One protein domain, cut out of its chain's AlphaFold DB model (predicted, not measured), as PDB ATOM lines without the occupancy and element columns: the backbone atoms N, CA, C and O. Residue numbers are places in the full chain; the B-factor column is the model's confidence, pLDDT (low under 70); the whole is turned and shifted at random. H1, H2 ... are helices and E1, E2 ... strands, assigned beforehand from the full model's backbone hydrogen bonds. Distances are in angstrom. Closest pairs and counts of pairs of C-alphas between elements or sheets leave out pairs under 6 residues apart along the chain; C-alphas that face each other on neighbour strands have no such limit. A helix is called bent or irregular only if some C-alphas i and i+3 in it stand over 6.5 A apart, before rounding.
ATOM      1  N   VAL A  10     231.605 348.553 174.170       95.12
ATOM      2  CA  VAL A  10     231.430 349.402 175.350       95.12
ATOM      3  C   VAL A  10     232.708 349.412 176.168       95.12
ATOM      4  O   VAL A  10     233.235 348.350 176.490       95.12
ATOM      5  N   ASP A  11     233.174 350.605 176.530       95.38
ATOM      6  CA  ASP A  11     234.138 350.777 177.612       95.38
ATOM      7  C   ASP A  11     233.389 350.778 178.954       95.38
ATOM      8  O   ASP A  11     232.403 351.505 179.138       95.38
ATOM      9  N   THR A  12     233.821 349.933 179.891       93.94
ATOM     10  CA  THR A  12     233.182 349.777 181.200       93.94
ATOM     11  C   THR A  12     233.261 351.010 182.067       93.94
ATOM     12  O   THR A  12     232.415 351.145 182.950       93.94
ATOM     13  N   GLN A  13     234.210 351.911 181.813       86.44
ATOM     14  CA  GLN A  13     234.520 353.048 182.671       86.44
ATOM     15  C   GLN A  13     233.276 353.867 183.063       86.44
ATOM     16  O   GLN A  13     233.150 354.302 184.205       86.44
ATOM     17  N   ALA A  14     232.310 354.045 182.156       79.50
ATOM     18  CA  ALA A  14     231.068 354.772 182.444       79.50
ATOM     19  C   ALA A  14     229.989 353.929 183.155       79.50
ATOM     20  O   ALA A  14     229.083 354.479 183.777       79.50
ATOM     21  N   LEU A  15     230.058 352.599 183.059       92.81
ATOM     22  CA  LEU A  15     229.038 351.685 183.583       92.81
ATOM     23  C   LEU A  15     229.243 351.311 185.049       92.81
ATOM     24  O   LEU A  15     228.299 350.855 185.692       92.81
ATOM     25  N   ILE A  16     230.472 351.449 185.543       95.00
ATOM     26  CA  ILE A  16     230.879 351.010 186.882       95.00
ATOM     27  C   ILE A  16     231.224 352.175 187.804       95.00
ATOM     28  O   ILE A  16     231.703 351.939 188.903       95.00
ATOM     29  N   ARG A  17     231.011 353.427 187.389       93.81
ATOM     30  CA  ARG A  17     231.264 354.601 188.233       93.81
ATOM     31  C   ARG A  17     229.992 355.060 188.933       93.81
ATOM     32  O   ARG A  17     228.948 355.205 188.300       93.81
ATOM     33  N   ALA A  18     230.104 355.325 190.227       92.06
ATOM     34  CA  ALA A  18     229.051 355.932 191.029       92.06
ATOM     35  C   ALA A  18     229.637 357.024 191.926       92.06
ATOM     36  O   ALA A  18     230.815 356.976 192.282       92.06
ATOM     37  N   PHE A  19     228.798 357.996 192.277       92.44
ATOM     38  CA  PHE A  19     229.120 358.994 193.288       92.44
ATOM     39  C   PHE A  19     228.759 358.449 194.668       92.44
ATOM     40  O   PHE A  19     227.695 357.842 194.829       92.44
ATOM     41  N   ASP A  20     229.620 358.671 195.651       89.81
ATOM     42  CA  ASP A  20     229.256 358.485 197.050       89.81
ATOM     43  C   ASP A  20     228.444 359.680 197.589       89.81
ATOM     44  O   ASP A  20     228.109 360.621 196.863       89.81
ATOM     45  N   GLY A  21     228.091 359.629 198.877       89.69
ATOM     46  CA  GLY A  21     227.325 360.689 199.539       89.69
ATOM     47  C   GLY A  21     228.058 362.032 199.648       89.69
ATOM     48  O   GLY A  21     227.409 363.040 199.918       89.69
ATOM     49  N   GLU A  22     229.372 362.058 199.422       92.06
ATOM     50  CA  GLU A  22     230.220 363.255 199.461       92.06
ATOM     51  C   GLU A  22     230.584 363.757 198.051       92.06
ATOM     52  O   GLU A  22     231.221 364.799 197.898       92.06
ATOM     53  N   GLY A  23     230.132 363.058 197.004       90.88
ATOM     54  CA  GLY A  23     230.384 363.404 195.609       90.88
ATOM     55  C   GLY A  23     231.712 362.878 195.059       90.88
ATOM     56  O   GLY A  23     232.092 363.260 193.950       90.88
ATOM     57  N   ALA A  24     232.411 361.995 195.775       92.19
ATOM     58  CA  ALA A  24     233.580 361.312 195.235       92.19
ATOM     59  C   ALA A  24     233.153 360.194 194.277       92.19
ATOM     60  O   ALA A  24     232.147 359.513 194.482       92.19
ATOM     61  N   VAL A  25     233.926 359.999 193.208       92.25
ATOM     62  CA  VAL A  25     233.664 358.954 192.211       92.25
ATOM     63  C   VAL A  25     234.421 357.689 192.592       92.25
ATOM     64  O   VAL A  25     235.648 357.698 192.675       92.25
ATOM     65  N   GLY A  26     233.689 356.594 192.765       92.12
ATOM     66  CA  GLY A  26     234.240 355.264 193.011       92.12
ATOM     67  C   GLY A  26     233.767 354.243 191.985       92.12
ATOM     68  O   GLY A  26     232.843 354.494 191.205       92.12
ATOM     69  N   HIS A  27     234.401 353.070 191.997       95.19
ATOM     70  CA  HIS A  27     233.927 351.922 191.236       95.19
ATOM     71  C   HIS A  27     232.900 351.111 192.037       95.19
ATOM     72  O   HIS A  27     233.060 350.880 193.234       95.19
ATOM     73  N   VAL A  28     231.857 350.646 191.357       95.94
ATOM     74  CA  VAL A  28     230.817 349.754 191.878       95.94
ATOM     75  C   VAL A  28     230.711 348.516 191.001       95.94
ATOM     76  O   VAL A  28     231.034 348.548 189.814       95.94
ATOM     77  N   ALA A  29     230.238 347.409 191.571       96.94
ATOM     78  CA  ALA A  29     230.044 346.183 190.812       96.94
ATOM     79  C   ALA A  29     229.026 346.401 189.682       96.94
ATOM     80  O   ALA A  29     227.895 346.822 189.938       96.94
ATOM     81  N   LEU A  30     229.396 346.054 188.449       96.88
ATOM     82  CA  LEU A  30     228.565 346.200 187.255       96.88
ATOM     83  C   LEU A  30     227.196 345.538 187.434       96.88
ATOM     84  O   LEU A  30     226.190 346.095 187.012       96.88
ATOM     85  N   GLU A  31     227.144 344.389 188.110       95.38
ATOM     86  CA  GLU A  31     225.897 343.669 188.393       95.38
ATOM     87  C   GLU A  31     224.892 344.463 189.227       95.38
ATOM     88  O   GLU A  31     223.685 344.264 189.091       95.38
ATOM     89  N   THR A  32     225.379 345.368 190.076       95.12
ATOM     90  CA  THR A  32     224.533 346.221 190.916       95.12
ATOM     91  C   THR A  32     224.031 347.458 190.180       95.12
ATOM     92  O   THR A  32     223.147 348.152 190.681       95.12
ATOM     93  N   THR A  33     224.552 347.741 188.982       94.94
ATOM     94  CA  THR A  33     224.144 348.915 188.214       94.94
ATOM     95  C   THR A  33     222.967 348.594 187.289       94.94
ATOM     96  O   THR A  33     222.797 347.458 186.828       94.94
ATOM     97  N   PRO A  34     222.149 349.598 186.916       94.00
ATOM     98  CA  PRO A  34     221.075 349.412 185.941       94.00
ATOM     99  C   PRO A  34     221.561 348.949 184.559       94.00
ATOM    100  O   PRO A  34     220.737 348.551 183.733       94.00
ATOM    101  N   TYR A  35     222.868 349.018 184.287       94.62
ATOM    102  CA  TYR A  35     223.468 348.685 183.000       94.62
ATOM    103  C   TYR A  35     223.724 347.186 182.819       94.62
ATOM    104  O   TYR A  35     223.795 346.736 181.678       94.62
ATOM    105  N   ALA A  36     223.753 346.382 183.890       94.00
ATOM    106  CA  ALA A  36     223.940 344.925 183.804       94.00
ATOM    107  C   ALA A  36     222.942 344.236 182.854       94.00
ATOM    108  O   ALA A  36     223.266 343.260 182.171       94.00
ATOM    109  N   ARG A  37     221.715 344.769 182.768       93.56
ATOM    110  CA  ARG A  37     220.654 344.276 181.871       93.56
ATOM    111  C   ARG A  37     220.935 344.516 180.385       93.56
ATOM    112  O   ARG A  37     220.248 343.949 179.540       93.56
ATOM    113  N   LEU A  38     221.893 345.387 180.062       92.00
ATOM    114  CA  LEU A  38     222.281 345.710 178.690       92.00
ATOM    115  C   LEU A  38     223.333 344.745 178.143       92.00
ATOM    116  O   LEU A  38     223.452 344.655 176.925       92.00
ATOM    117  N   LEU A  39     224.041 343.997 179.000       92.94
ATOM    118  CA  LEU A  39     225.125 343.100 178.584       92.94
ATOM    119  C   LEU A  39     224.744 342.104 177.479       92.94
ATOM    120  O   LEU A  39     225.526 341.982 176.545       92.94
ATOM    121  N   PRO A  40     223.546 341.485 177.462       91.31
ATOM    122  CA  PRO A  40     223.144 340.614 176.351       91.31
ATOM    123  C   PRO A  40     223.031 341.315 174.982       91.31
ATOM    124  O   PRO A  40     222.797 340.662 173.970       91.31
ATOM    125  N   ARG A  41     223.112 342.651 174.941       90.50
ATOM    126  CA  ARG A  41     223.107 343.469 173.715       90.50
ATOM    127  C   ARG A  41     224.488 344.038 173.378       90.50
ATOM    128  O   ARG A  41     224.623 344.710 172.359       90.50
ATOM    129  N   VAL A  42     225.479 343.808 174.233       92.44
ATOM    130  CA  VAL A  42     226.865 344.232 174.039       92.44
ATOM    131  C   VAL A  42     227.613 343.091 173.361       92.44
ATOM    132  O   VAL A  42     227.522 341.946 173.786       92.44
ATOM    133  N   ALA A  43     228.339 343.392 172.287       94.25
ATOM    134  CA  ALA A  43     229.199 342.407 171.636       94.25
ATOM    135  C   ALA A  43     230.524 342.275 172.399       94.25
ATOM    136  O   ALA A  43     230.939 341.165 172.734       94.25
ATOM    137  N   PHE A  44     231.139 343.417 172.719       96.50
ATOM    138  CA  PHE A  44     232.413 343.485 173.425       96.50
ATOM    139  C   PHE A  44     232.362 344.523 174.539       96.50
ATOM    140  O   PHE A  44     231.967 345.669 174.315       96.50
ATOM    141  N   LEU A  45     232.787 344.110 175.724       97.50
ATOM    142  CA  LEU A  45     232.897 344.931 176.914       97.50
ATOM    143  C   LEU A  45     234.379 345.049 177.277       97.50
ATOM    144  O   LEU A  45     234.974 344.079 177.740       97.50
ATOM    145  N   LYS A  46     234.988 346.209 177.035       98.25
ATOM    146  CA  LYS A  46     236.387 346.471 177.388       98.25
ATOM    147  C   LYS A  46     236.471 347.007 178.813       98.25
ATOM    148  O   LYS A  46     235.688 347.877 179.175       98.25
ATOM    149  N   ALA A  47     237.456 346.525 179.557       97.81
ATOM    150  CA  ALA A  47     237.821 346.949 180.900       97.81
ATOM    151  C   ALA A  47     239.348 346.983 181.043       97.81
ATOM    152  O   ALA A  47     240.051 346.257 180.337       97.81
ATOM    153  N   SER A  48     239.880 347.792 181.954       97.12
ATOM    154  CA  SER A  48     241.270 347.644 182.404       97.12
ATOM    155  C   SER A  48     241.424 346.552 183.470       97.12
ATOM    156  O   SER A  48     240.437 346.054 184.020       97.12
ATOM    157  N   SER A  49     242.663 346.182 183.798       96.56
ATOM    158  CA  SER A  49     242.979 345.298 184.930       96.56
ATOM    159  C   SER A  49     242.412 345.804 186.260       96.56
ATOM    160  O   SER A  49     241.975 345.004 187.084       96.56
ATOM    161  N   GLU A  50     242.370 347.122 186.459       94.94
ATOM    162  CA  GLU A  50     241.828 347.768 187.660       94.94
ATOM    163  C   GLU A  50     240.290 347.740 187.687       94.94
ATOM    164  O   GLU A  50     239.680 347.724 188.757       94.94
ATOM    165  N   GLU A  51     239.654 347.720 186.514       96.88
ATOM    166  CA  GLU A  51     238.197 347.680 186.352       96.88
ATOM    167  C   GLU A  51     237.645 346.245 186.374       96.88
ATOM    168  O   GLU A  51     236.507 346.020 186.794       96.88
ATOM    169  N   ALA A  52     238.448 345.256 185.973       97.31
ATOM    170  CA  ALA A  52     238.048 343.854 185.850       97.31
ATOM    171  C   ALA A  52     237.346 343.259 187.096       97.31
ATOM    172  O   ALA A  52     236.333 342.569 186.913       97.31
ATOM    173  N   PRO A  53     237.777 343.534 188.349       97.25
ATOM    174  CA  PRO A  53     237.070 343.056 189.539       97.25
ATOM    175  C   PRO A  53     235.630 343.578 189.640       97.25
ATOM    176  O   PRO A  53     234.733 342.847 190.051       97.25
ATOM    177  N   TYR A  54     235.393 344.822 189.221       97.75
ATOM    178  CA  TYR A  54     234.077 345.465 189.262       97.75
ATOM    179  C   TYR A  54     233.177 345.007 188.115       97.75
ATOM    180  O   TYR A  54     231.957 344.965 188.255       97.75
ATOM    181  N   VAL A  55     233.766 344.618 186.987       97.31
ATOM    182  CA  VAL A  55     233.043 344.070 185.830       97.31
ATOM    183  C   VAL A  55     232.531 342.653 186.086       97.31
ATOM    184  O   VAL A  55     231.548 342.239 185.468       97.31
ATOM    185  N   GLY A  56     233.174 341.898 186.981       96.75
ATOM    186  CA  GLY A  56     232.818 340.505 187.241       96.75
ATOM    187  C   GLY A  56     232.994 339.646 185.988       96.75
ATOM    188  O   GLY A  56     232.019 339.109 185.461       96.75
ATOM    189  N   VAL A  57     234.234 339.545 185.488       97.69
ATOM    190  CA  VAL A  57     234.590 338.916 184.197       97.69
ATOM    191  C   VAL A  57     233.906 337.562 183.979       97.69
ATOM    192  O   VAL A  57     233.285 337.358 182.940       97.69
ATOM    193  N   GLU A  58     233.932 336.665 184.966       96.94
ATOM    194  CA  GLU A  58     233.346 335.317 184.857       96.94
ATOM    195  C   GLU A  58     231.826 335.298 184.673       96.94
ATOM    196  O   GLU A  58     231.272 334.371 184.073       96.94
ATOM    197  N   ILE A  59     231.134 336.322 185.169       95.62
ATOM    198  CA  ILE A  59     229.687 336.443 185.007       95.62
ATOM    199  C   ILE A  59     229.371 337.171 183.699       95.62
ATOM    200  O   ILE A  59     228.527 336.720 182.919       95.62
ATOM    201  N   SER A  60     230.097 338.254 183.420       96.75
ATOM    202  CA  SER A  60     229.933 339.070 182.215       96.75
ATOM    203  C   SER A  60     230.266 338.302 180.930       96.75
ATOM    204  O   SER A  60     229.532 338.432 179.946       96.75
ATOM    205  N   ARG A  61     231.278 337.417 180.946       96.50
ATOM    206  CA  ARG A  61     231.696 336.620 179.773       96.50
ATOM    207  C   ARG A  61     230.620 335.666 179.248       96.50
ATOM    208  O   ARG A  61     230.640 335.294 178.082       96.50
ATOM    209  N   ARG A  62     229.649 335.297 180.095       95.75
ATOM    210  CA  ARG A  62     228.489 334.465 179.715       95.75
ATOM    211  C   ARG A  62     227.426 335.241 178.932       95.75
ATOM    212  O   ARG A  62     226.466 334.649 178.452       95.75
ATOM    213  N   ARG A  63     227.533 336.572 178.872       95.00
ATOM    214  CA  ARG A  63     226.539 337.468 178.252       95.00
ATOM    215  C   ARG A  63     227.104 338.250 177.068       95.00
ATOM    216  O   ARG A  63     226.349 338.563 176.157       95.00
ATOM    217  N   CYS A  64     228.396 338.561 177.095       95.06
ATOM    218  CA  CYS A  64     229.134 339.267 176.048       95.06
ATOM    219  C   CYS A  64     230.625 338.915 176.133       95.06
ATOM    220  O   CYS A  64     231.076 338.458 177.178       95.06
ATOM    221  N   CYS A  65     231.412 339.174 175.086       96.88
ATOM    222  CA  CYS A  65     232.863 339.025 175.189       96.88
ATOM    223  C   CYS A  65     233.441 340.147 176.062       96.88
ATOM    224  O   CYS A  65     233.174 341.320 175.810       96.88
ATOM    225  N   VAL A  66     234.257 339.810 177.057       98.31
ATOM    226  CA  VAL A  66     234.961 340.782 177.901       98.31
ATOM    227  C   VAL A  66     236.406 340.884 177.435       98.31
ATOM    228  O   VAL A  66     237.061 339.865 177.243       98.31
ATOM    229  N   ILE A  67     236.908 342.099 177.248       98.69
ATOM    230  CA  ILE A  67     238.305 342.370 176.915       98.69
ATOM    231  C   ILE A  67     238.931 343.065 178.117       98.69
ATOM    232  O   ILE A  67     238.470 344.132 178.508       98.69
ATOM    233  N   VAL A  68     239.969 342.475 178.699       98.62
ATOM    234  CA  VAL A  68     240.722 343.076 179.804       98.62
ATOM    235  C   VAL A  68     242.080 343.519 179.283       98.62
ATOM    236  O   VAL A  68     242.879 342.680 178.868       98.62
ATOM    237  N   THR A  69     242.343 344.824 179.278       98.38
ATOM    238  CA  THR A  69     243.671 345.367 178.959       98.38
ATOM    239  C   THR A  69     244.575 345.252 180.185       98.38
ATOM    240  O   THR A  69     244.226 345.760 181.248       98.38
ATOM    241  N   GLU A  70     245.734 344.617 180.027       96.94
ATOM    242  CA  GLU A  70     246.702 344.276 181.085       96.94
ATOM    243  C   GLU A  70     247.988 345.131 180.953       96.94
ATOM    244  O   GLU A  70     249.090 344.721 181.320       96.94
ATOM    245  N   GLY A  71     247.868 346.334 180.380       93.00
ATOM    246  CA  GLY A  71     248.979 347.269 180.188       93.00
ATOM    247  C   GLY A  71     250.131 346.651 179.392       93.00
ATOM    248  O   GLY A  71     249.961 346.239 178.245       93.00
ATOM    249  N   ARG A  72     251.315 346.572 180.011       94.31
ATOM    250  CA  ARG A  72     252.534 346.013 179.396       94.31
ATOM    251  C   ARG A  72     252.444 344.526 179.053       94.31
ATOM    252  O   ARG A  72     253.289 344.044 178.310       94.31
ATOM    253  N   ASP A  73     251.461 343.814 179.603       96.69
ATOM    254  CA  ASP A  73     251.257 342.383 179.370       96.69
ATOM    255  C   ASP A  73     250.262 342.121 178.218       96.69
ATOM    256  O   ASP A  73     250.039 340.976 177.827       96.69
ATOM    257  N   GLY A  74     249.724 343.190 177.613       97.88
ATOM    258  CA  GLY A  74     248.856 343.141 176.442       97.88
ATOM    259  C   GLY A  74     247.390 343.166 176.842       97.88
ATOM    260  O   GLY A  74     246.944 344.069 177.551       97.88
ATOM    261  N   CYS A  75     246.614 342.193 176.370       98.69
ATOM    262  CA  CYS A  75     245.226 342.053 176.799       98.69
ATOM    263  C   CYS A  75     244.748 340.603 176.745       98.69
ATOM    264  O   CYS A  75     245.383 339.724 176.151       98.69
ATOM    265  N   ARG A  76     243.579 340.360 177.339       98.62
ATOM    266  CA  ARG A  76     242.888 339.078 177.267       98.62
ATOM    267  C   ARG A  76     241.430 339.232 176.892       98.62
ATOM    268  O   ARG A  76     240.732 340.080 177.438       98.62
ATOM    269  N   LEU A  77     240.966 338.362 176.004       98.62
ATOM    270  CA  LEU A  77     239.556 338.197 175.688       98.62
ATOM    271  C   LEU A  77     238.992 337.021 176.479       98.62
ATOM    272  O   LEU A  77     239.628 335.973 176.554       98.62
ATOM    273  N   TYR A  78     237.783 337.185 177.000       98.31
ATOM    274  CA  TYR A  78     237.003 336.165 177.690       98.31
ATOM    275  C   TYR A  78     235.626 336.078 177.036       98.31
ATOM    276  O   TYR A  78     234.919 337.081 176.938       98.31
ATOM    277  N   TRP A  79     235.215 334.887 176.623       96.69
ATOM    278  CA  TRP A  79     233.874 334.619 176.104       96.69
ATOM    279  C   TRP A  79     233.309 333.358 176.757       96.69
ATOM    280  O   TRP A  79     233.967 332.701 177.570       96.69
ATOM    281  N   ASP A  80     232.061 333.022 176.442       95.44
ATOM    282  CA  ASP A  80     231.457 331.820 176.997       95.44
ATOM    283  C   ASP A  80     232.195 330.567 176.501       95.44
ATOM    284  O   ASP A  80     232.249 330.283 175.305       95.44
ATOM    285  N   GLY A  81     232.804 329.838 177.436       93.00
ATOM    286  CA  GLY A  81     233.571 328.627 177.147       93.00
ATOM    287  C   GLY A  81     235.025 328.831 176.702       93.00
ATOM    288  O   GLY A  81     235.672 327.830 176.404       93.00
ATOM    289  N   GLY A  82     235.574 330.055 176.686       96.06
ATOM    290  CA  GLY A  82     236.971 330.249 176.282       96.06
ATOM    291  C   GLY A  82     237.603 331.590 176.648       96.06
ATOM    292  O   GLY A  82     236.938 332.540 177.062       96.06
ATOM    293  N   GLU A  83     238.923 331.648 176.487       97.62
ATOM    294  CA  GLU A  83     239.720 332.862 176.627       97.62
ATOM    295  C   GLU A  83     240.915 332.856 175.663       97.62
ATOM    296  O   GLU A  83     241.377 331.799 175.232       97.62
ATOM    297  N   ALA A  84     241.442 334.039 175.340       97.75
ATOM    298  CA  ALA A  84     242.643 334.194 174.523       97.75
ATOM    299  C   ALA A  84     243.495 335.365 175.010       97.75
ATOM    300  O   ALA A  84     243.008 336.490 175.123       97.75
ATOM    301  N   ARG A  85     244.784 335.107 175.254       98.19
ATOM    302  CA  ARG A  85     245.787 336.151 175.515       98.19
ATOM    303  C   ARG A  85     246.315 336.728 174.208       98.19
ATOM    304  O   ARG A  85     246.578 335.978 173.262       98.19
ATOM    305  N   VAL A  86     246.545 338.034 174.197       98.50
ATOM    306  CA  VAL A  86     247.056 338.797 173.056       98.50
ATOM    307  C   VAL A  86     248.309 339.543 173.473       98.50
ATOM    308  O   VAL A  86     248.310 340.233 174.490       98.50
ATOM    309  N   ALA A  87     249.366 339.397 172.678       97.69
ATOM    310  CA  ALA A  87     250.672 339.955 172.986       97.69
ATOM    311  C   ALA A  87     250.658 341.500 173.046       97.69
ATOM    312  O   ALA A  87     249.894 342.137 172.312       97.69
ATOM    313  N   PRO A  88     251.493 342.104 173.909       96.94
ATOM    314  CA  PRO A  88     251.693 343.549 173.965       96.94
ATOM    315  C   PRO A  88     252.579 344.059 172.823       96.94
ATOM    316  O   PRO A  88     253.287 343.293 172.171       96.94
ATOM    317  N   PHE A  89     252.619 345.384 172.676       96.19
ATOM    318  CA  PHE A  89     253.660 346.094 171.932       96.19
ATOM    319  C   PHE A  89     254.537 346.875 172.913       96.19
ATOM    320  O   PHE A  89     254.041 347.419 173.899       96.19
ATOM    321  N   SER A  90     255.845 346.913 172.652       92.25
ATOM    322  CA  SER A  90     256.784 347.664 173.489       92.25
ATOM    323  C   SER A  90     256.514 349.163 173.373       92.25
ATOM    324  O   SER A  90     256.438 349.693 172.266       92.25
ATOM    325  N   ALA A  91     256.396 349.839 174.512       90.25
ATOM    326  CA  ALA A  91     256.187 351.276 174.593       90.25
ATOM    327  C   ALA A  91     256.829 351.832 175.866       90.25
ATOM    328  O   ALA A  91     256.841 351.179 176.913       90.25
ATOM    329  N   VAL A  92     257.339 353.061 175.785       89.81
ATOM    330  CA  VAL A  92     257.711 353.839 176.972       89.81
ATOM    331  C   VAL A  92     256.464 354.588 177.412       89.81
ATOM    332  O   VAL A  92     255.930 355.386 176.643       89.81
ATOM    333  N   GLN A  93     255.974 354.311 178.617       90.75
ATOM    334  CA  GLN A  93     254.794 354.985 179.146       90.75
ATOM    335  C   GLN A  93     255.156 356.411 179.583       90.75
ATOM    336  O   GLN A  93     255.983 356.599 180.472       90.75
ATOM    337  N   VAL A  94     254.514 357.392 178.955       92.12
ATOM    338  CA  VAL A  94     254.625 358.829 179.233       92.12
ATOM    339  C   VAL A  94     253.333 359.333 179.880       92.12
ATOM    340  O   VAL A  94     253.381 359.901 180.967       92.12
ATOM    341  N   ASP A  95     252.180 359.076 179.259       91.00
ATOM    342  CA  ASP A  95     250.855 359.460 179.762       91.00
ATOM    343  C   ASP A  95     249.824 358.388 179.357       91.00
ATOM    344  O   ASP A  95     249.718 358.063 178.178       91.00
ATOM    345  N   PRO A  96     249.069 357.779 180.293       90.75
ATOM    346  CA  PRO A  96     248.062 356.770 179.958       90.75
ATOM    347  C   PRO A  96     246.785 357.337 179.311       90.75
ATOM    348  O   PRO A  96     245.905 356.563 178.918       90.75
ATOM    349  N   THR A  97     246.641 358.663 179.230       92.56
ATOM    350  CA  THR A  97     245.444 359.333 178.711       92.56
ATOM    351  C   THR A  97     245.105 358.865 177.291       92.56
ATOM    352  O   THR A  97     245.931 358.870 176.386       92.56
ATOM    353  N   GLY A  98     243.857 358.429 177.085       93.44
ATOM    354  CA  GLY A  98     243.352 357.996 175.776       93.44
ATOM    355  C   GLY A  98     243.878 356.644 175.274       93.44
ATOM    356  O   GLY A  98     243.517 356.234 174.170       93.44
ATOM    357  N   ALA A  99     244.679 355.909 176.055       95.12
ATOM    358  CA  ALA A  99     245.168 354.586 175.659       95.12
ATOM    359  C   ALA A  99     244.037 353.554 175.516       95.12
ATOM    360  O   ALA A  99     244.015 352.786 174.556       95.12
ATOM    361  N   GLY A 100     243.061 353.575 176.432       95.38
ATOM    362  CA  GLY A 100     241.871 352.721 176.360       95.38
ATOM    363  C   GLY A 100     240.983 353.034 175.152       95.38
ATOM    364  O   GLY A 100     240.553 352.115 174.454       95.38
ATOM    365  N   ASP A 101     240.777 354.319 174.856       95.88
ATOM    366  CA  ASP A 101     240.012 354.764 173.685       95.88
ATOM    367  C   ASP A 101     240.722 354.386 172.378       95.88
ATOM    368  O   ASP A 101     240.097 353.886 171.444       95.88
ATOM    369  N   SER A 102     242.047 354.555 172.334       97.38
ATOM    370  CA  SER A 102     242.887 354.170 171.195       97.38
ATOM    371  C   SER A 102     242.879 352.661 170.971       97.38
ATOM    372  O   SER A 102     242.754 352.208 169.832       97.38
ATOM    373  N   PHE A 103     242.930 351.875 172.053       98.19
ATOM    374  CA  PHE A 103     242.741 350.429 171.996       98.19
ATOM    375  C   PHE A 103     241.384 350.080 171.381       98.19
ATOM    376  O   PHE A 103     241.318 349.283 170.443       98.19
ATOM    377  N   LEU A 104     240.299 350.683 171.874       97.38
ATOM    378  CA  LEU A 104     238.950 350.370 171.409       97.38
ATOM    379  C   LEU A 104     238.740 350.791 169.946       97.38
ATOM    380  O   LEU A 104     238.089 350.067 169.193       97.38
ATOM    381  N   ALA A 105     239.331 351.913 169.525       97.25
ATOM    382  CA  ALA A 105     239.327 352.370 168.139       97.25
ATOM    383  C   ALA A 105     240.092 351.409 167.214       97.25
ATOM    384  O   ALA A 105     239.563 351.013 166.174       97.25
ATOM    385  N   GLY A 106     241.294 350.977 167.612       98.19
ATOM    386  CA  GLY A 106     242.076 349.973 166.887       98.19
ATOM    387  C   GLY A 106     241.345 348.633 166.785       98.19
ATOM    388  O   GLY A 106     241.238 348.058 165.703       98.19
ATOM    389  N   PHE A 107     240.748 348.181 167.887       98.31
ATOM    390  CA  PHE A 107     239.924 346.977 167.929       98.31
ATOM    391  C   PHE A 107     238.716 347.072 166.986       98.31
ATOM    392  O   PHE A 107     238.487 346.184 166.163       98.31
ATOM    393  N   ALA A 108     237.965 348.174 167.045       96.38
ATOM    394  CA  ALA A 108     236.826 348.413 166.163       96.38
ATOM    395  C   ALA A 108     237.245 348.446 164.685       96.38
ATOM    396  O   ALA A 108     236.576 347.841 163.846       96.38
ATOM    397  N   ALA A 109     238.366 349.100 164.366       96.25
ATOM    398  CA  ALA A 109     238.923 349.115 163.019       96.25
ATOM    399  C   ALA A 109     239.265 347.694 162.552       96.25
ATOM    400  O   ALA A 109     238.821 347.288 161.482       96.25
ATOM    401  N   GLY A 110     239.961 346.901 163.370       95.94
ATOM    402  CA  GLY A 110     240.294 345.513 163.046       95.94
ATOM    403  C   GLY A 110     239.057 344.672 162.725       95.94
ATOM    404  O   GLY A 110     239.023 343.973 161.712       95.94
ATOM    405  N   LEU A 111     237.995 344.798 163.528       93.69
ATOM    406  CA  LEU A 111     236.721 344.137 163.240       93.69
ATOM    407  C   LEU A 111     236.109 344.608 161.910       93.69
ATOM    408  O   LEU A 111     235.627 343.785 161.135       93.69
ATOM    409  N   LEU A 112     236.136 345.907 161.602       91.69
ATOM    410  CA  LEU A 112     235.621 346.435 160.329       91.69
ATOM    411  C   LEU A 112     236.398 345.912 159.112       91.69
ATOM    412  O   LEU A 112     235.795 345.682 158.065       91.69
ATOM    413  N   TRP A 113     237.695 345.650 159.274       92.69
ATOM    414  CA  TRP A 113     238.549 344.968 158.294       92.69
ATOM    415  C   TRP A 113     238.376 343.438 158.291       92.69
ATOM    416  O   TRP A 113     239.076 342.715 157.589       92.69
ATOM    417  N   GLY A 114     237.416 342.919 159.059       90.44
ATOM    418  CA  GLY A 114     237.052 341.508 159.071       90.44
ATOM    419  C   GLY A 114     238.015 340.612 159.844       90.44
ATOM    420  O   GLY A 114     237.942 339.393 159.667       90.44
ATOM    421  N   LEU A 115     238.893 341.178 160.685       93.56
ATOM    422  CA  LEU A 115     239.780 340.432 161.580       93.56
ATOM    423  C   LEU A 115     238.993 339.559 162.575       93.56
ATOM    424  O   LEU A 115     237.819 339.802 162.853       93.56
ATOM    425  N   SER A 116     239.645 338.514 163.103       94.00
ATOM    426  CA  SER A 116     239.112 337.800 164.273       94.00
ATOM    427  C   SER A 116     239.133 338.739 165.484       94.00
ATOM    428  O   SER A 116     239.868 339.727 165.482       94.00
ATOM    429  N   ALA A 117     238.376 338.445 166.541       96.06
ATOM    430  CA  ALA A 117     238.399 339.268 167.749       96.06
ATOM    431  C   ALA A 117     239.806 339.318 168.375       96.06
ATOM    432  O   ALA A 117     240.252 340.380 168.798       96.06
ATOM    433  N   THR A 118     240.542 338.204 168.374       97.56
ATOM    434  CA  THR A 118     241.912 338.166 168.910       97.56
ATOM    435  C   THR A 118     242.897 338.966 168.045       97.56
ATOM    436  O   THR A 118     243.736 339.682 168.586       97.56
ATOM    437  N   ASP A 119     242.774 338.927 166.715       97.62
ATOM    438  CA  ASP A 119     243.610 339.738 165.811       97.62
ATOM    439  C   ASP A 119     243.241 341.231 165.872       97.62
ATOM    440  O   ASP A 119     244.108 342.102 165.840       97.62
ATOM    441  N   ALA A 120     241.954 341.552 166.010       97.94
ATOM    442  CA  ALA A 120     241.496 342.919 166.228       97.94
ATOM    443  C   ALA A 120     242.014 343.471 167.564       97.94
ATOM    444  O   ALA A 120     242.411 344.630 167.646       97.94
ATOM    445  N   ALA A 121     242.062 342.646 168.611       98.62
ATOM    446  CA  ALA A 121     242.614 343.039 169.906       98.62
ATOM    447  C   ALA A 121     244.127 343.251 169.849       98.62
ATOM    448  O   ALA A 121     244.644 344.099 170.572       98.62
ATOM    449  N   LEU A 122     244.829 342.562 168.946       98.56
ATOM    450  CA  LEU A 122     246.238 342.832 168.672       98.56
ATOM    451  C   LEU A 122     246.414 344.234 168.071       98.56
ATOM    452  O   LEU A 122     247.260 344.995 168.535       98.56
ATOM    453  N   LEU A 123     245.562 344.622 167.116       98.56
ATOM    454  CA  LEU A 123     245.546 345.993 166.596       98.56
ATOM    455  C   LEU A 123     245.166 347.019 167.680       98.56
ATOM    456  O   LEU A 123     245.723 348.114 167.724       98.56
ATOM    457  N   GLY A 124     244.260 346.657 168.589       98.50
ATOM    458  CA  GLY A 124     243.964 347.449 169.783       98.50
ATOM    459  C   GLY A 124     245.202 347.654 170.663       98.50
ATOM    460  O   GLY A 124     245.521 348.790 171.009       98.50
ATOM    461  N   ASN A 125     245.944 346.588 170.981       98.56
ATOM    462  CA  ASN A 125     247.186 346.678 171.758       98.56
ATOM    463  C   ASN A 125     248.214 347.588 171.073       98.56
ATOM    464  O   ASN A 125     248.862 348.376 171.756       98.56
ATOM    465  N   PHE A 126     248.333 347.523 169.743       98.00
ATOM    466  CA  PHE A 126     249.219 348.395 168.968       98.00
ATOM    467  C   PHE A 126     248.883 349.880 169.175       98.00
ATOM    468  O   PHE A 126     249.750 350.662 169.562       98.00
ATOM    469  N   PHE A 127     247.619 350.272 168.985       97.81
ATOM    470  CA  PHE A 127     247.209 351.671 169.152       97.81
ATOM    471  C   PHE A 127     247.214 352.131 170.614       97.81
ATOM    472  O   PHE A 127     247.536 353.286 170.885       97.81
ATOM    473  N   GLY A 128     246.903 351.242 171.560       97.00
ATOM    474  CA  GLY A 128     247.028 351.526 172.990       97.00
ATOM    475  C   GLY A 128     248.480 351.794 173.394       97.00
ATOM    476  O   GLY A 128     248.759 352.788 174.060       97.00
ATOM    477  N   ALA A 129     249.418 350.963 172.930       95.94
ATOM    478  CA  ALA A 129     250.849 351.150 173.161       95.94
ATOM    479  C   ALA A 129     251.375 352.438 172.504       95.94
ATOM    480  O   ALA A 129     252.122 353.194 173.119       95.94
ATOM    481  N   ALA A 130     250.929 352.735 171.282       94.62
ATOM    482  CA  ALA A 130     251.265 353.977 170.595       94.62
ATOM    483  C   ALA A 130     250.757 355.225 171.345       94.62
ATOM    484  O   ALA A 130     251.440 356.248 171.397       94.62
ATOM    485  N   ALA A 131     249.564 355.142 171.936       95.25
ATOM    486  CA  ALA A 131     248.956 356.231 172.687       95.25
ATOM    487  C   ALA A 131     249.693 356.541 173.993       95.25
ATOM    488  O   ALA A 131     249.885 357.714 174.295       95.25
ATOM    489  N   VAL A 132     250.152 355.527 174.736       93.69
ATOM    490  CA  VAL A 132     250.809 355.768 176.035       93.69
ATOM    491  C   VAL A 132     252.165 356.472 175.928       93.69
ATOM    492  O   VAL A 132     252.674 356.955 176.936       93.69
ATOM    493  N   SER A 133     252.776 356.525 174.739       90.25
ATOM    494  CA  SER A 133     254.111 357.103 174.507       90.25
ATOM    495  C   SER A 133     254.122 358.597 174.169       90.25
ATOM    496  O   SER A 133     255.154 359.130 173.766       90.25
ATOM    497  N   GLN A 134     253.002 359.291 174.346       90.94
ATOM    498  CA  GLN A 134     252.868 360.733 174.126       90.94
ATOM    499  C   GLN A 134     252.050 361.371 175.249       90.94
ATOM    500  O   GLN A 134     251.381 360.663 175.987       90.94
ATOM    501  N   VAL A 135     252.119 362.696 175.387       90.19
ATOM    502  CA  VAL A 135     251.376 363.454 176.408       90.19
ATOM    503  C   VAL A 135     249.992 363.845 175.886       90.19
ATOM    504  O   VAL A 135     249.878 364.357 174.771       90.19
ATOM    505  N   GLY A 136     248.961 363.710 176.723       88.81
ATOM    506  CA  GLY A 136     247.615 364.208 176.448       88.81
ATOM    507  C   GLY A 136     246.800 363.342 175.484       88.81
ATOM    508  O   GLY A 136     246.944 362.125 175.431       88.81
ATOM    509  N   VAL A 137     245.875 363.974 174.749       89.12
ATOM    510  CA  VAL A 137     244.990 363.266 173.807       89.12
ATOM    511  C   VAL A 137     245.821 362.673 172.665       89.12
ATOM    512  O   VAL A 137     246.514 363.431 171.982       89.12
ATOM    513  N   PRO A 138     245.731 361.355 172.406       90.44
ATOM    514  CA  PRO A 138     246.574 360.711 171.414       90.44
ATOM    515  C   PRO A 138     246.412 361.275 170.001       90.44
ATOM    516  O   PRO A 138     245.300 361.432 169.492       90.44
ATOM    517  N   THR A 139     247.540 361.499 169.331       91.31
ATOM    518  CA  THR A 139     247.609 361.738 167.887       91.31
ATOM    519  C   THR A 139     248.444 360.651 167.220       91.31
ATOM    520  O   THR A 139     249.362 360.100 167.826       91.31
ATOM    521  N   PHE A 140     248.122 360.304 165.973       91.31
ATOM    522  CA  PHE A 140     248.841 359.264 165.234       91.31
ATOM    523  C   PHE A 140     249.394 359.827 163.936       91.31
ATOM    524  O   PHE A 140     248.688 360.484 163.168       91.31
ATOM    525  N   HIS A 141     250.673 359.556 163.680       89.94
ATOM    526  CA  HIS A 141     251.345 360.072 162.499       89.94
ATOM    527  C   HIS A 141     250.743 359.457 161.216       89.94
ATOM    528  O   HIS A 141     250.614 358.231 161.140       89.94
ATOM    529  N   PRO A 142     250.458 360.247 160.159       91.88
ATOM    530  CA  PRO A 142     249.828 359.738 158.936       91.88
ATOM    531  C   PRO A 142     250.556 358.555 158.287       91.88
ATOM    532  O   PRO A 142     249.912 357.629 157.809       91.88
ATOM    533  N   LYS A 143     251.899 358.543 158.314       91.25
ATOM    534  CA  LYS A 143     252.697 357.413 157.795       91.25
ATOM    535  C   LYS A 143     252.417 356.093 158.520       91.25
ATOM    536  O   LYS A 143     252.343 355.064 157.868       91.25
ATOM    537  N   MET A 144     252.241 356.125 159.842       92.50
ATOM    538  CA  MET A 144     251.890 354.927 160.608       92.50
ATOM    539  C   MET A 144     250.489 354.454 160.225       92.50
ATOM    540  O   MET A 144     250.300 353.276 159.945       92.50
ATOM    541  N   LEU A 145     249.518 355.370 160.169       94.81
ATOM    542  CA  LEU A 145     248.149 355.032 159.779       94.81
ATOM    543  C   LEU A 145     248.097 354.421 158.373       94.81
ATOM    544  O   LEU A 145     247.369 353.457 158.148       94.81
ATOM    545  N   GLN A 146     248.901 354.949 157.448       95.38
ATOM    546  CA  GLN A 146     249.033 354.421 156.095       95.38
ATOM    547  C   GLN A 146     249.671 353.021 156.085       95.38
ATOM    548  O   GLN A 146     249.113 352.124 155.463       95.38
ATOM    549  N   ALA A 147     250.758 352.802 156.832       96.06
ATOM    550  CA  ALA A 147     251.383 351.482 156.954       96.06
ATOM    551  C   ALA A 147     250.418 350.441 157.552       96.06
ATOM    552  O   ALA A 147     250.272 349.346 157.022       96.06
ATOM    553  N   VAL A 148     249.691 350.795 158.618       97.19
ATOM    554  CA  VAL A 148     248.663 349.925 159.215       97.19
ATOM    555  C   VAL A 148     247.565 349.603 158.204       97.19
ATOM    556  O   VAL A 148     247.139 348.456 158.107       97.19
ATOM    557  N   LYS A 149     247.112 350.590 157.428       96.75
ATOM    558  CA  LYS A 149     246.105 350.377 156.388       96.75
ATOM    559  C   LYS A 149     246.587 349.380 155.327       96.75
ATOM    560  O   LYS A 149     245.839 348.464 155.004       96.75
ATOM    561  N   GLU A 150     247.814 349.525 154.835       96.62
ATOM    562  CA  GLU A 150     248.412 348.612 153.847       96.62
ATOM    563  C   GLU A 150     248.506 347.177 154.382       96.62
ATOM    564  O   GLU A 150     248.116 346.235 153.694       96.62
ATOM    565  N   ILE A 151     248.917 347.015 155.646       96.44
ATOM    566  CA  ILE A 151     248.926 345.714 156.330       96.44
ATOM    567  C   ILE A 151     247.517 345.106 156.331       96.44
ATOM    568  O   ILE A 151     247.341 343.942 155.981       96.44
ATOM    569  N   LEU A 152     246.488 345.873 156.700       95.19
ATOM    570  CA  LEU A 152     245.109 345.371 156.762       95.19
ATOM    571  C   LEU A 152     244.534 345.026 155.377       95.19
ATOM    572  O   LEU A 152     243.804 344.037 155.248       95.19
ATOM    573  N   GLU A 153     244.878 345.792 154.340       94.19
ATOM    574  CA  GLU A 153     244.521 345.493 152.947       94.19
ATOM    575  C   GLU A 153     245.126 344.159 152.497       94.19
ATOM    576  O   GLU A 153     244.409 343.296 151.981       94.19
ATOM    577  N   GLU A 154     246.411 343.940 152.772       91.62
ATOM    578  CA  GLU A 154     247.101 342.690 152.456       91.62
ATOM    579  C   GLU A 154     246.479 341.486 153.185       91.62
ATOM    580  O   GLU A 154     246.199 340.452 152.570       91.62
ATOM    581  N   MET A 155     246.179 341.636 154.479       88.50
ATOM    582  CA  MET A 155     245.524 340.600 155.289       88.50
ATOM    583  C   MET A 155     244.129 340.252 154.763       88.50
ATOM    584  O   MET A 155     243.710 339.095 154.805       88.50
ATOM    585  N   THR A 156     243.406 341.243 154.239       86.19
ATOM    586  CA  THR A 156     242.077 341.042 153.651       86.19
ATOM    587  C   THR A 156     242.160 340.259 152.343       86.19
ATOM    588  O   THR A 156     241.360 339.351 152.130       86.19
ATOM    589  N   ILE A 157     243.145 340.558 151.490       84.06
ATOM    590  CA  ILE A 157     243.358 339.868 150.205       84.06
ATOM    591  C   ILE A 157     243.752 338.403 150.416       84.06
ATOM    592  O   ILE A 157     243.275 337.520 149.703       84.06
ATOM    593  N   LYS A 158     244.618 338.130 151.397       79.31
ATOM    594  CA  LYS A 158     245.109 336.774 151.689       79.31
ATOM    595  C   LYS A 158     244.056 335.879 152.357       79.31
ATOM    596  O   LYS A 158     244.215 334.658 152.382       79.31
ATOM    597  N   ARG A 159     242.969 336.448 152.890       73.88
ATOM    598  CA  ARG A 159     241.916 335.699 153.589       73.88
ATOM    599  C   ARG A 159     240.870 335.121 152.645       73.88
ATOM    600  O   ARG A 159     240.328 335.795 151.779       73.88
ATOM    601  N   SER A 160     240.496 333.868 152.900       59.97
ATOM    602  CA  SER A 160     239.460 333.169 152.130       59.97
ATOM    603  C   SER A 160     238.024 333.521 152.552       59.97
ATOM    604  O   SER A 160     237.091 333.252 151.800       59.97
ATOM    605  N   SER A 161     237.803 334.077 153.754       59.97
ATOM    606  CA  SER A 161     236.480 334.505 154.253       59.97
ATOM    607  C   SER A 161     236.595 335.499 155.425       59.97
ATOM    608  O   SER A 161     237.535 335.388 156.214       59.97
ATOM    609  N   PRO A 162     235.652 336.449 155.583       61.03
ATOM    610  CA  PRO A 162     235.641 337.376 156.714       61.03
ATOM    611  C   PRO A 162     235.265 336.664 158.021       61.03
ATOM    612  O   PRO A 162     234.329 335.867 158.056       61.03
ATOM    613  N   CYS A 163     235.929 337.015 159.125       63.31
ATOM    614  CA  CYS A 163     235.667 336.440 160.454       63.31
ATOM    615  C   CYS A 163     234.394 336.988 161.133       63.31
ATOM    616  O   CYS A 163     234.164 336.732 162.317       63.31
ATOM    617  N   ILE A 164     233.577 337.761 160.404       60.47
ATOM    618  CA  ILE A 164     232.353 338.386 160.912       60.47
ATOM    619  C   ILE A 164     231.177 338.107 159.974       60.47
ATOM    620  O   ILE A 164     231.089 338.669 158.879       60.47
ATOM    621  N   ASN A 165     230.206 337.324 160.450       55.81
ATOM    622  CA  ASN A 165     228.937 337.089 159.757       55.81
ATOM    623  C   ASN A 165     227.754 337.554 160.620       55.81
ATOM    624  O   ASN A 165     227.415 336.941 161.634       55.81
ATOM    625  N   GLY A 166     227.131 338.672 160.239       61.38
ATOM    626  CA  GLY A 166     226.090 339.311 161.046       61.38
ATOM    627  C   GLY A 166     226.637 339.780 162.397       61.38
ATOM    628  O   GLY A 166     227.456 340.701 162.413       61.38
ATOM    629  N   ALA A 167     226.170 339.141 163.474       64.56
ATOM    630  CA  ALA A 167     226.594 339.335 164.866       64.56
ATOM    631  C   ALA A 167     227.496 338.193 165.392       64.56
ATOM    632  O   ALA A 167     227.727 338.090 166.592       64.56
ATOM    633  N   THR A 168     227.971 337.312 164.506       79.12
ATOM    634  CA  THR A 168     228.876 336.208 164.853       79.12
ATOM    635  C   THR A 168     230.318 336.653 164.653       79.12
ATOM    636  O   THR A 168     230.644 337.155 163.575       79.12
ATOM    637  N   PHE A 169     231.166 336.435 165.659       87.75
ATOM    638  CA  PHE A 169     232.588 336.782 165.650       87.75
ATOM    639  C   PHE A 169     233.433 335.525 165.861       87.75
ATOM    640  O   PHE A 169     233.130 334.717 166.738       87.75
ATOM    641  N   THR A 170     234.510 335.369 165.093       91.31
ATOM    642  CA  THR A 170     235.554 334.385 165.410       91.31
ATOM    643  C   THR A 170     236.419 334.924 166.542       91.31
ATOM    644  O   THR A 170     237.011 335.993 166.400       91.31
ATOM    645  N   PHE A 171     236.508 334.190 167.651       92.06
ATOM    646  CA  PHE A 171     237.346 334.586 168.782       92.06
ATOM    647  C   PHE A 171     238.781 334.098 168.656       92.06
ATOM    648  O   PHE A 171     239.689 334.800 169.073       92.06
ATOM    649  N   GLU A 172     239.008 332.936 168.061       90.06
ATOM    650  CA  GLU A 172     240.342 332.344 167.960       90.06
ATOM    651  C   GLU A 172     241.269 333.127 167.021       90.06
ATOM    652  O   GLU A 172     240.820 333.805 166.092       90.06
ATOM    653  N   ARG A 173     242.581 333.015 167.271       92.00
ATOM    654  CA  ARG A 173     243.628 333.566 166.397       92.00
ATOM    655  C   ARG A 173     243.452 333.035 164.981       92.00
ATOM    656  O   ARG A 173     243.203 331.844 164.792       92.00
ATOM    657  N   SER A 174     243.642 333.893 163.982       90.81
ATOM    658  CA  SER A 174     243.731 333.395 162.610       90.81
ATOM    659  C   SER A 174     245.080 332.726 162.350       90.81
ATOM    660  O   SER A 174     246.057 332.933 163.068       90.81
ATOM    661  N   ASN A 175     245.156 331.959 161.265       90.44
ATOM    662  CA  ASN A 175     246.414 331.408 160.755       90.44
ATOM    663  C   ASN A 175     247.445 332.487 160.360       90.44
ATOM    664  O   ASN A 175     248.610 332.159 160.168       90.44
ATOM    665  N   MET A 176     247.027 333.751 160.253       91.06
ATOM    666  CA  MET A 176     247.872 334.902 159.925       91.06
ATOM    667  C   MET A 176     248.254 335.747 161.150       91.06
ATOM    668  O   MET A 176     248.873 336.794 160.992       91.06
ATOM    669  N   HIS A 177     247.889 335.329 162.368       94.81
ATOM    670  CA  HIS A 177     248.108 336.119 163.587       94.81
ATOM    671  C   HIS A 177     249.573 336.533 163.776       94.81
ATOM    672  O   HIS A 177     249.856 337.694 164.061       94.81
ATOM    673  N   GLU A 178     250.504 335.598 163.579       96.00
ATOM    674  CA  GLU A 178     251.938 335.860 163.749       96.00
ATOM    675  C   GLU A 178     252.487 336.808 162.669       96.00
ATOM    676  O   GLU A 178     253.304 337.675 162.967       96.00
ATOM    677  N   GLU A 179     251.994 336.703 161.430       95.75
ATOM    678  CA  GLU A 179     252.361 337.615 160.337       95.75
ATOM    679  C   GLU A 179     251.848 339.035 160.615       95.75
ATOM    680  O   GLU A 179     252.603 339.999 160.514       95.75
ATOM    681  N   LEU A 180     250.586 339.164 161.044       96.50
ATOM    682  CA  LEU A 180     250.005 340.444 161.450       96.50
ATOM    683  C   LEU A 180     250.800 341.077 162.594       96.50
ATOM    684  O   LEU A 180     251.093 342.271 162.554       96.50
ATOM    685  N   HIS A 181     251.164 340.284 163.601       97.38
ATOM    686  CA  HIS A 181     251.950 340.762 164.730       97.38
ATOM    687  C   HIS A 181     253.311 341.300 164.286       97.38
ATOM    688  O   HIS A 181     253.656 342.425 164.648       97.38
ATOM    689  N   ALA A 182     254.046 340.547 163.464       96.75
ATOM    690  CA  ALA A 182     255.342 340.972 162.947       96.75
ATOM    691  C   ALA A 182     255.235 342.272 162.128       96.75
ATOM    692  O   ALA A 182     255.992 343.213 162.364       96.75
ATOM    693  N   SER A 183     254.250 342.381 161.230       96.62
ATOM    694  CA  SER A 183     254.063 343.594 160.425       96.62
ATOM    695  C   SER A 183     253.710 344.820 161.275       96.62
ATOM    696  O   SER A 183     254.226 345.913 161.033       96.62
ATOM    697  N   LEU A 184     252.880 344.656 162.311       96.69
ATOM    698  CA  LEU A 184     252.571 345.741 163.249       96.69
ATOM    699  C   LEU A 184     253.790 346.137 164.097       96.69
ATOM    700  O   LEU A 184     253.957 347.317 164.403       96.69
ATOM    701  N   GLN A 185     254.666 345.194 164.455       95.12
ATOM    702  CA  GLN A 185     255.912 345.504 165.165       95.12
ATOM    703  C   GLN A 185     256.854 346.358 164.310       95.12
ATOM    704  O   GLN A 185     257.451 347.302 164.825       95.12
ATOM    705  N   GLU A 186     256.957 346.087 163.007       93.31
ATOM    706  CA  GLU A 186     257.719 346.947 162.094       93.31
ATOM    707  C   GLU A 186     257.078 348.335 161.956       93.31
ATOM    708  O   GLU A 186     257.775 349.348 162.044       93.31
ATOM    709  N   ALA A 187     255.747 348.411 161.846       92.12
ATOM    710  CA  ALA A 187     255.034 349.689 161.815       92.12
ATOM    711  C   ALA A 187     255.234 350.514 163.103       92.12
ATOM    712  O   ALA A 187     255.296 351.742 163.039       92.12
ATOM    713  N   ALA A 188     255.386 349.862 164.261       88.62
ATOM    714  CA  ALA A 188     255.650 350.532 165.534       88.62
ATOM    715  C   ALA A 188     257.021 351.230 165.554       88.62
ATOM    716  O   ALA A 188     257.158 352.296 166.150       88.62
ATOM    717  N   LYS A 189     258.036 350.696 164.859       85.25
ATOM    718  CA  LYS A 189     259.375 351.317 164.798       85.25
ATOM    719  C   LYS A 189     259.367 352.672 164.094       85.25
ATOM    720  O   LYS A 189     260.138 353.557 164.460       85.25
ATOM    721  N   LEU A 190     258.432 352.883 163.165       77.56
ATOM    722  CA  LEU A 190     258.222 354.181 162.514       77.56
ATOM    723  C   LEU A 190     257.802 355.283 163.509       77.56
ATOM    724  O   LEU A 190     257.864 356.464 163.168       77.56
ATOM    725  N   MET A 191     257.382 354.921 164.728       66.56
ATOM    726  CA  MET A 191     257.119 355.866 165.818       66.56
ATOM    727  C   MET A 191     258.386 356.332 166.531       66.56
ATOM    728  O   MET A 191     258.477 357.490 166.925       66.56
TER     729      MET A 191
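This is residues 10 to 191 of the 204 residues of the protein "Lpa3" of Arundo donax (UniProt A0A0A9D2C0). A four-strand sheet, E3 to E6, has the helical hairpin H4 and H5 packed on one face, and a second helical hairpin, H6 and H7, packs on the first through H7 and H5. The short helices H2 and H3 cover part of the sheet's other face, and the small strand hairpin E1 and E2 lies at the opposite end of the longest axis from H6 and H7. The printed part has 182 residues, with seven named helices and six named strands in the order E1 E2 H1 E3 H2 H3 E4 E5 E6 H4 H5 H6 H7; the class is mixed, helices and strands. The mixed sheet runs E3 E4 E5 E6, and the whole is compact, with a radius of gyration of the C-alphas of 16.6 A and spans of 53 by 38 by 22 A.

E1, residues 17 to 19, and E2, residues 25 to 27, form an antiparallel hairpin, N 18 and O 26 being 3.0 A apart, within hydrogen-bond range. H1, residues 36 to 41, is close but not clearly touching H3, residues 57 to 60; the closest C-alphas, of Leu 39 and Ser 60, are 7.2 A apart. E3, residues 44 to 48, H2, residues 52 to 55, with H3, and E4, residues 65 to 69, make a strand-helix-strand unit, two parallel neighbour strands with helices between, and its crossover is right-handed; N 45 and O 65 are 2.8 A apart. E4, E5, residues 75 to 79, and E6, residues 82 to 86, form a meander, each strand the antiparallel neighbour of the one before, with N 66 and O 78 2.8 A apart and N 77 and O 84 2.9 A apart. H2 and H3 are on the same face of this sheet, at heights of 8.5 A and 8.2 A. H4, residues 99 to 112, and H5, residues 117 to 132, are on the opposite face, at heights of 10.1 A and 7.6 A. They touch, Phe 103 and Gly 124 having the closest C-alphas at 3.9 A, and run opposite ways at a shallow tilt of 34 degrees, only just short of steep. H7, residues 177 to 191, touches H5, with C-alphas of Asp 119 and His 177 closest at 6.2 A. H6, residues 142 to 158, and H7 form a helical hairpin at a shallow tilt of 14 degrees, C-alphas of Met 144 and Ala 187 being closest at 6.2 A. Every O i to N i+4 pair is within hydrogen-bond range in H4, H5 and H6, 9 of 11 in H7 and 0 of 2 in H1, where 2 of 3 O i to N i+3 pairs are; H2 and H3 are too short for an i+4 pair.

E1 begins at C-alpha 17 (231.264, 354.601, 188.233). H1 is irregular, C-alphas 37 and 40 being 7.1 A apart. H4 measures 19.8 A, H5 22.2 A, H6 24.5 A and H7 21.8 A; H7 ends at C-alpha 191 (257.119, 355.866, 165.818).

The C-alphas farthest apart, of Glu 22 and Ser 160, are 56.8 A apart. The printed part has no cut; the links E6 to H4 and H6 to H7 are long. Residues 160 to 167 and residue 191 have pLDDT under 70.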